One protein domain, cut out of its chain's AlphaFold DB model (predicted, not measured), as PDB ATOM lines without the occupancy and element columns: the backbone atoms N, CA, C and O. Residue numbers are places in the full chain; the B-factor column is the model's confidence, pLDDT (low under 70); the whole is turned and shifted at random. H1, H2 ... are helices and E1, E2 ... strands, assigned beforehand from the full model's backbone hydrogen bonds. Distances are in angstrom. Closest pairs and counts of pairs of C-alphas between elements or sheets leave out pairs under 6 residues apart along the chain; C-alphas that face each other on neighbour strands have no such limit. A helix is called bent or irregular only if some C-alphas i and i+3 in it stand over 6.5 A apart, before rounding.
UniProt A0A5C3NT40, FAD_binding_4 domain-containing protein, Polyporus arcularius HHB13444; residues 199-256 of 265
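This is residues 199 to 256 of the 265 residues of the protein "FAD_binding_4 domain-containing protein" of Polyporus arcularius HHB13444 (UniProt A0A5C3NT40). A hairpin of two antiparallel strands, E1 and E2, reaches out as an arm at one end of the domain, and a loose head of two helices, H1 and the short H2, lies at the other. After H1 the long link, residues 235 to 248, loops back to H2, which begins near the first residue of H1. The 58 printed residues hold two named strands and two named helices, in the order E1, E2, H1, H2, and the class is mixed, helices and strands. The whole is only just compact, close to loose, with a radius of gyration of the C-alphas of 12.3 A, and spans 37 by 26 by 16 A.

E1, residues 199 to 204, and E2, residues 214 to 219, form a hairpin, antiparallel at 158 degrees. N 201 and O 216 are 2.9 A apart and N 214 and O 204 2.8 A, both within hydrogen-bond range. H1, residues 225 to 234, comes closest to E2 with the C-alphas of Ala 232 and Ile 217, 7.7 A apart. E1 and H1 are near each other, with 5 pairs of C-alphas within 10 A. H2, residues 249 to 255, is close to H1 but not clearly touching it; the closest C-alphas, Thr 225 and Phe 249, are 4.8 A apart. Their lines stand at a steep tilt of 56 degrees, opposite ways. The closest C-alphas of E2 and H2, Thr 219 and Ser 250, are 6.7 A apart, while E1 and H2 are apart. Every O i to N i+4 pair in H1 is within hydrogen-bond range, against 1 of 3 in H2, where 1 of 4 O i to N i+3 pairs is.

E1 begins at C-alpha 199, (130.695, 122.326, 148.642). E2 measures 15.1 A from first to last C-alpha, H1 14.4 A, E1 10.7 A and H2 9.4 A. H2 is irregular, with C-alphas 249 and 252 7.8 A apart, and ends at C-alpha 255, (114.779, 111.078, 147.382).

The C-alphas of Gly 211 and Thr 246, the two farthest apart, are 36.7 A apart. The link E2 to H1 is tight, E1 to E2 short and H1 to H2 long. The printed part has no cut, and no printed residue is under 70 in pLDDT.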
ATOM      1  N   SER A 199     129.750 121.737 149.594       98.00
ATOM      2  CA  SER A 199     130.695 122.326 148.642       98.00
ATOM      3  C   SER A 199     129.993 122.836 147.394       98.00
ATOM      4  O   SER A 199     129.065 122.203 146.899       98.00
ATOM      5  N   HIS A 200     130.476 123.942 146.845       98.00
ATOM      6  CA  HIS A 200     130.009 124.531 145.596       98.00
ATOM      7  C   HIS A 200     131.036 124.316 144.483       98.00
ATOM      8  O   HIS A 200     132.241 124.426 144.705       98.00
ATOM      9  N   SER A 201     130.552 124.019 143.281       97.62
ATOM     10  CA  SER A 201     131.341 124.022 142.057       97.62
ATOM     11  C   SER A 201     130.536 124.692 140.952       97.62
ATOM     12  O   SER A 201     129.473 124.210 140.572       97.62
ATOM     13  N   ALA A 202     131.063 125.787 140.405       97.00
ATOM     14  CA  ALA A 202     130.453 126.474 139.267       97.00
ATOM     15  C   ALA A 202     130.547 125.665 137.957       97.00
ATOM     16  O   ALA A 202     129.858 125.974 136.989       97.00
ATOM     17  N   THR A 203     131.417 124.651 137.917       96.69
ATOM     18  CA  THR A 203     131.704 123.837 136.728       96.69
ATOM     19  C   THR A 203     131.713 122.349 137.073       96.69
ATOM     20  O   THR A 203     132.629 121.613 136.704       96.69
ATOM     21  N   PHE A 204     130.722 121.891 137.835       96.88
ATOM     22  CA  PHE A 204     130.555 120.476 138.145       96.88
ATOM     23  C   PHE A 204     130.254 119.683 136.872       96.88
ATOM     24  O   PHE A 204     129.333 120.017 136.126       96.88
ATOM     25  N   THR A 205     131.004 118.607 136.654       96.19
ATOM     26  CA  THR A 205     130.795 117.677 135.542       96.19
ATOM     27  C   THR A 205     130.221 116.379 136.103       96.19
ATOM     28  O   THR A 205     130.950 115.657 136.788       96.19
ATOM     29  N   PRO A 206     128.940 116.059 135.840       93.94
ATOM     30  CA  PRO A 206     128.379 114.771 136.208       93.94
ATOM     31  C   PRO A 206     129.169 113.635 135.559       93.94
ATOM     32  O   PRO A 206     129.631 113.748 134.419       93.94
ATOM     33  N   GLU A 207     129.293 112.520 136.270       94.12
ATOM     34  CA  GLU A 207     129.925 111.324 135.726       94.12
ATOM     35  C   GLU A 207     129.229 110.893 134.420       94.12
ATOM     36  O   GLU A 207     128.002 110.892 134.315       94.12
ATOM     37  N   GLY A 208     130.022 110.600 133.386       94.19
ATOM     38  CA  GLY A 208     129.524 110.253 132.050       94.19
ATOM     39  C   GLY A 208     129.077 111.435 131.173       94.19
ATOM     40  O   GLY A 208     128.805 111.231 129.992       94.19
ATOM     41  N   CYS A 209     129.048 112.672 131.683       92.19
ATOM     42  CA  CYS A 209     128.625 113.864 130.934       92.19
ATOM     43  C   CYS A 209     129.820 114.698 130.438       92.19
ATOM     44  O   CYS A 209     130.056 115.818 130.892       92.19
ATOM     45  N   VAL A 210     130.582 114.164 129.478       90.50
ATOM     46  CA  VAL A 210     131.770 114.844 128.926       90.50
ATOM     47  C   VAL A 210     131.386 116.147 128.212       90.50
ATOM     48  O   VAL A 210     130.473 116.175 127.389       90.50
ATOM     49  N   GLY A 211     132.107 117.232 128.513       91.19
ATOM     50  CA  GLY A 211     131.949 118.533 127.851       91.19
ATOM     51  C   GLY A 211     130.754 119.368 128.324       91.19
ATOM     52  O   GLY A 211     130.552 120.466 127.808       91.19
ATOM     53  N   LYS A 212     129.978 118.891 129.305       94.56
ATOM     54  CA  LYS A 212     128.898 119.655 129.942       94.56
ATOM     55  C   LYS A 212     129.242 119.913 131.399       94.56
ATOM     56  O   LYS A 212     129.570 118.985 132.131       94.56
ATOM     57  N   THR A 213     129.136 121.170 131.810       96.62
ATOM     58  CA  THR A 213     129.346 121.574 133.202       96.62
ATOM     59  C   THR A 213     128.119 122.303 133.718       96.62
ATOM     60  O   THR A 213     127.397 122.930 132.941       96.62
ATOM     61  N   TYR A 214     127.889 122.199 135.019       95.69
ATOM     62  CA  TYR A 214     126.756 122.792 135.704       95.69
ATOM     63  C   TYR A 214     127.228 123.491 136.968       95.69
ATOM     64  O   TYR A 214     128.188 123.070 137.612       95.69
ATOM     65  N   ASP A 215     126.506 124.535 137.344       96.25
ATOM     66  CA  ASP A 215     126.641 125.143 138.654       96.25
ATOM     67  C   ASP A 215     125.922 124.254 139.681       96.25
ATOM     68  O   ASP A 215     124.724 123.993 139.548       96.25
ATOM     69  N   ALA A 216     126.658 123.716 140.654       96.88
ATOM     70  CA  ALA A 216     126.138 122.712 141.571       96.88
ATOM     71  C   ALA A 216     126.641 122.899 143.005       96.88
ATOM     72  O   ALA A 216     127.807 123.210 143.254       96.88
ATOM     73  N   ILE A 217     125.754 122.613 143.958       97.12
ATOM     74  CA  ILE A 217     126.089 122.431 145.371       97.12
ATOM     75  C   ILE A 217     126.025 120.933 145.679       97.12
ATOM     76  O   ILE A 217     124.984 120.295 145.522       97.12
ATOM     77  N   THR A 218     127.137 120.361 146.133       96.75
ATOM     78  CA  THR A 218     127.208 118.998 146.663       96.75
ATOM     79  C   THR A 218     126.904 119.022 148.155       96.75
ATOM     80  O   THR A 218     127.480 119.804 148.909       96.75
ATOM     81  N   THR A 219     125.997 118.144 148.579       96.94
ATOM     82  CA  THR A 219     125.500 118.070 149.956       96.94
ATOM     83  C   THR A 219     125.747 116.677 150.529       96.94
ATOM     84  O   THR A 219     125.525 115.664 149.866       96.94
ATOM     85  N   GLY A 220     126.225 116.614 151.769       96.75
ATOM     86  CA  GLY A 220     126.325 115.370 152.521       96.75
ATOM     87  C   GLY A 220     124.949 114.881 152.979       96.75
ATOM     88  O   GLY A 220     124.021 115.667 153.171       96.75
ATOM     89  N   ALA A 221     124.814 113.572 153.198       96.38
ATOM     90  CA  ALA A 221     123.527 112.954 153.525       96.38
ATOM     91  C   ALA A 221     122.860 113.516 154.798       96.38
ATOM     92  O   ALA A 221     121.641 113.457 154.923       96.38
ATOM     93  N   GLY A 222     123.642 114.042 155.743       96.44
ATOM     94  CA  GLY A 222     123.200 114.528 157.050       96.44
ATOM     95  C   GLY A 222     122.997 116.038 157.149       96.44
ATOM     96  O   GLY A 222     122.748 116.525 158.253       96.44
ATOM     97  N   VAL A 223     123.132 116.790 156.055       97.06
ATOM     98  CA  VAL A 223     122.998 118.255 156.078       97.06
ATOM     99  C   VAL A 223     121.546 118.664 156.369       97.06
ATOM    100  O   VAL A 223     120.598 118.075 155.838       97.06
ATOM    101  N   PHE A 224     121.362 119.670 157.228       96.88
ATOM    102  CA  PHE A 224     120.052 120.274 157.467       96.88
ATOM    103  C   PHE A 224     119.649 121.205 156.327       96.88
ATOM    104  O   PHE A 224     120.486 121.890 155.749       96.88
ATOM    105  N   THR A 225     118.352 121.307 156.047       96.56
ATOM    106  CA  THR A 225     117.840 122.261 155.057       96.56
ATOM    107  C   THR A 225     118.274 123.703 155.355       96.56
ATOM    108  O   THR A 225     118.643 124.425 154.434       96.56
ATOM    109  N   GLN A 226     118.318 124.104 156.631       97.31
ATOM    110  CA  GLN A 226     118.813 125.426 157.033       97.31
ATOM    111  C   GLN A 226     120.271 125.679 156.621       97.31
ATOM    112  O   GLN A 226     120.579 126.756 156.115       97.31
ATOM    113  N   ASP A 227     121.149 124.690 156.803       97.50
ATOM    114  CA  ASP A 227     122.568 124.805 156.448       97.50
ATOM    115  C   ASP A 227     122.732 124.952 154.928       97.50
ATOM    116  O   ASP A 227     123.577 125.708 154.453       97.50
ATOM    117  N   VAL A 228     121.886 124.263 154.150       97.19
ATOM    118  CA  VAL A 228     121.871 124.364 152.685       97.19
ATOM    119  C   VAL A 228     121.454 125.760 152.226       97.19
ATOM    120  O   VAL A 228     122.091 126.301 151.325       97.19
ATOM    121  N   TYR A 229     120.435 126.361 152.851       97.69
ATOM    122  CA  TYR A 229     120.041 127.740 152.548       97.69
ATOM    123  C   TYR A 229     121.167 128.731 152.850       97.69
ATOM    124  O   TYR A 229     121.570 129.480 151.965       97.69
ATOM    125  N   GLN A 230     121.738 128.673 154.057       98.19
ATOM    126  CA  GLN A 230     122.838 129.560 154.452       98.19
ATOM    127  C   GLN A 230     124.050 129.424 153.527       98.19
ATOM    128  O   GLN A 230     124.671 130.419 153.153       98.19
ATOM    129  N   TYR A 231     124.381 128.194 153.132       98.31
ATOM    130  CA  TYR A 231     125.484 127.945 152.219       98.31
ATOM    131  C   TYR A 231     125.198 128.472 150.810       98.31
ATOM    132  O   TYR A 231     126.057 129.135 150.232       98.31
ATOM    133  N   ALA A 232     123.999 128.234 150.271       98.00
ATOM    134  CA  ALA A 232     123.600 128.732 148.956       98.00
ATOM    135  C   ALA A 232     123.625 130.270 148.893       98.00
ATOM    136  O   ALA A 232     124.204 130.832 147.959       98.00
ATOM    137  N   ASP A 233     123.114 130.942 149.928       98.00
ATOM    138  CA  ASP A 233     123.175 132.401 150.054       98.00
ATOM    139  C   ASP A 233     124.630 132.897 150.075       98.00
ATOM    140  O   ASP A 233     124.972 133.856 149.381       98.00
ATOM    141  N   SER A 234     125.520 132.200 150.795       98.25
ATOM    142  CA  SER A 234     126.945 132.559 150.872       98.25
ATOM    143  C   SER A 234     127.680 132.487 149.527       98.25
ATOM    144  O   SER A 234     128.677 133.182 149.334       98.25
ATOM    145  N   VAL A 235     127.173 131.689 148.579       97.94
ATOM    146  CA  VAL A 235     127.702 131.575 147.207       97.94
ATOM    147  C   VAL A 235     126.817 132.277 146.167       97.94
ATOM    148  O   VAL A 235     126.999 132.087 144.963       97.94
ATOM    149  N   ASN A 236     125.882 133.126 146.612       97.62
ATOM    150  CA  ASN A 236     124.948 133.881 145.776       97.62
ATOM    151  C   ASN A 236     124.160 132.978 144.808       97.62
ATOM    152  O   ASN A 236     124.143 133.196 143.589       97.62
ATOM    153  N   ARG A 237     123.567 131.905 145.336       97.31
ATOM    154  CA  ARG A 237     122.714 130.966 144.597       97.31
ATOM    155  C   ARG A 237     121.410 130.727 145.336       97.31
ATOM    156  O   ARG A 237     121.364 130.705 146.556       97.31
ATOM    157  N   THR A 238     120.354 130.478 144.573       95.38
ATOM    158  CA  THR A 238     119.062 130.047 145.109       95.38
ATOM    159  C   THR A 238     118.950 128.532 145.012       95.38
ATOM    160  O   THR A 238     119.289 127.948 143.983       95.38
ATOM    161  N   ILE A 239     118.423 127.895 146.056       93.69
ATOM    162  CA  ILE A 239     118.141 126.459 146.074       93.69
ATOM    163  C   ILE A 239     116.704 126.191 146.517       93.69
ATOM    164  O   ILE A 239     116.172 126.860 147.400       93.69
ATOM    165  N   ILE A 240     116.066 125.208 145.884       91.81
ATOM    166  CA  ILE A 240     114.716 124.767 146.235       91.81
ATOM    167  C   ILE A 240     114.841 123.667 147.287       91.81
ATOM    168  O   ILE A 240     115.470 122.637 147.044       91.81
ATOM    169  N   ALA A 241     114.240 123.889 148.452       89.88
ATOM    170  CA  ALA A 241     114.245 122.939 149.556       89.88
ATOM    171  C   ALA A 241     112.946 123.024 150.378       89.88
ATOM    172  O   ALA A 241     112.037 123.794 150.060       89.88
ATOM    173  N   GLY A 242     112.829 122.179 151.405       89.00
ATOM    174  CA  GLY A 242     111.667 122.153 152.289       89.00
ATOM    175  C   GLY A 242     111.607 123.383 153.195       89.00
ATOM    176  O   GLY A 242     112.636 123.902 153.605       89.00
ATOM    177  N   TYR A 243     110.401 123.812 153.568       92.06
ATOM    178  CA  TYR A 243     110.234 125.010 154.401       92.06
ATOM    179  C   TYR A 243     110.845 124.867 155.810       92.06
ATOM    180  O   TYR A 243     111.249 125.860 156.409       92.06
ATOM    181  N   HIS A 244     110.875 123.648 156.369       95.38
ATOM    182  CA  HIS A 244     111.288 123.431 157.753       95.38
ATOM    183  C   HIS A 244     112.804 123.221 157.868       95.38
ATOM    184  O   HIS A 244     113.383 122.320 157.255       95.38
ATOM    185  N   GLN A 245     113.422 124.018 158.735       96.44
ATOM    186  CA  GLN A 245     114.872 124.161 158.910       96.44
ATOM    187  C   GLN A 245     115.587 122.844 159.234       96.44
ATOM    188  O   GLN A 245     116.658 122.553 158.703       96.44
ATOM    189  N   THR A 246     114.970 122.023 160.087       97.19
ATOM    190  CA  THR A 246     115.581 120.802 160.630       97.19
ATOM    191  C   THR A 246     115.383 119.556 159.758       97.19
ATOM    192  O   THR A 246     115.741 118.458 160.184       97.19
ATOM    193  N   ILE A 247     114.757 119.669 158.582       96.12
ATOM    194  CA  ILE A 247     114.633 118.536 157.655       96.12
ATOM    195  C   ILE A 247     116.036 118.155 157.161       96.12
ATOM    196  O   ILE A 247     116.897 119.007 156.966       96.12
ATOM    197  N   GLY A 248     116.280 116.858 156.970       96.00
ATOM    198  CA  GLY A 248     117.500 116.387 156.320       96.00
ATOM    199  C   GLY A 248     117.392 116.559 154.809       96.00
ATOM    200  O   GLY A 248     116.629 115.821 154.180       96.00
ATOM    201  N   PHE A 249     118.136 117.513 154.246       95.12
ATOM    202  CA  PHE A 249     117.989 117.955 152.856       95.12
ATOM    203  C   PHE A 249     118.138 116.794 151.865       95.12
ATOM    204  O   PHE A 249     117.207 116.478 151.127       95.12
ATOM    205  N   SER A 250     119.264 116.081 151.930       93.50
ATOM    206  CA  SER A 250     119.613 114.974 151.024       93.50
ATOM    207  C   SER A 250     118.991 113.629 151.434       93.50
ATOM    208  O   SER A 250     119.432 112.571 150.992       93.50
ATOM    209  N   GLY A 251     118.000 113.652 152.331       92.25
ATOM    210  CA  GLY A 251     117.275 112.473 152.795       92.25
ATOM    211  C   GLY A 251     115.973 112.240 152.028       92.25
ATOM    212  O   GLY A 251     115.859 112.504 150.833       92.25
ATOM    213  N   GLY A 252     114.950 111.769 152.747       90.50
ATOM    214  CA  GLY A 252     113.635 111.478 152.171       90.50
ATOM    215  C   GLY A 252     112.968 112.665 151.462       90.50
ATOM    216  O   GLY A 252     112.178 112.429 150.558       90.50
ATOM    217  N   TYR A 253     113.305 113.913 151.817       87.75
ATOM    218  CA  TYR A 253     112.810 115.102 151.113       87.75
ATOM    219  C   TYR A 253     113.207 115.094 149.630       87.75
ATOM    220  O   TYR A 253     112.348 115.246 148.768       87.75
ATOM    221  N   PHE A 254     114.489 114.871 149.337       85.94
ATOM    222  CA  PHE A 254     114.998 114.884 147.967       85.94
ATOM    223  C   PHE A 254     114.791 113.544 147.243       85.94
ATOM    224  O   PHE A 254     114.556 113.514 146.038       85.94
ATOM    225  N   LEU A 255     114.860 112.423 147.969       86.56
ATOM    226  CA  LEU A 255     114.779 111.078 147.382       86.56
ATOM    227  C   LEU A 255     113.350 110.645 147.021       86.56
ATOM    228  O   LEU A 255     113.171 109.761 146.182       86.56
ATOM    229  N   VAL A 256     112.323 111.245 147.627       75.31
ATOM    230  CA  VAL A 256     110.924 110.949 147.291       75.31
ATOM    231  C   VAL A 256     110.475 111.892 146.179       75.31
ATOM    232  O   VAL A 256     109.898 112.947 146.422       75.31
TER     233      VAL A 256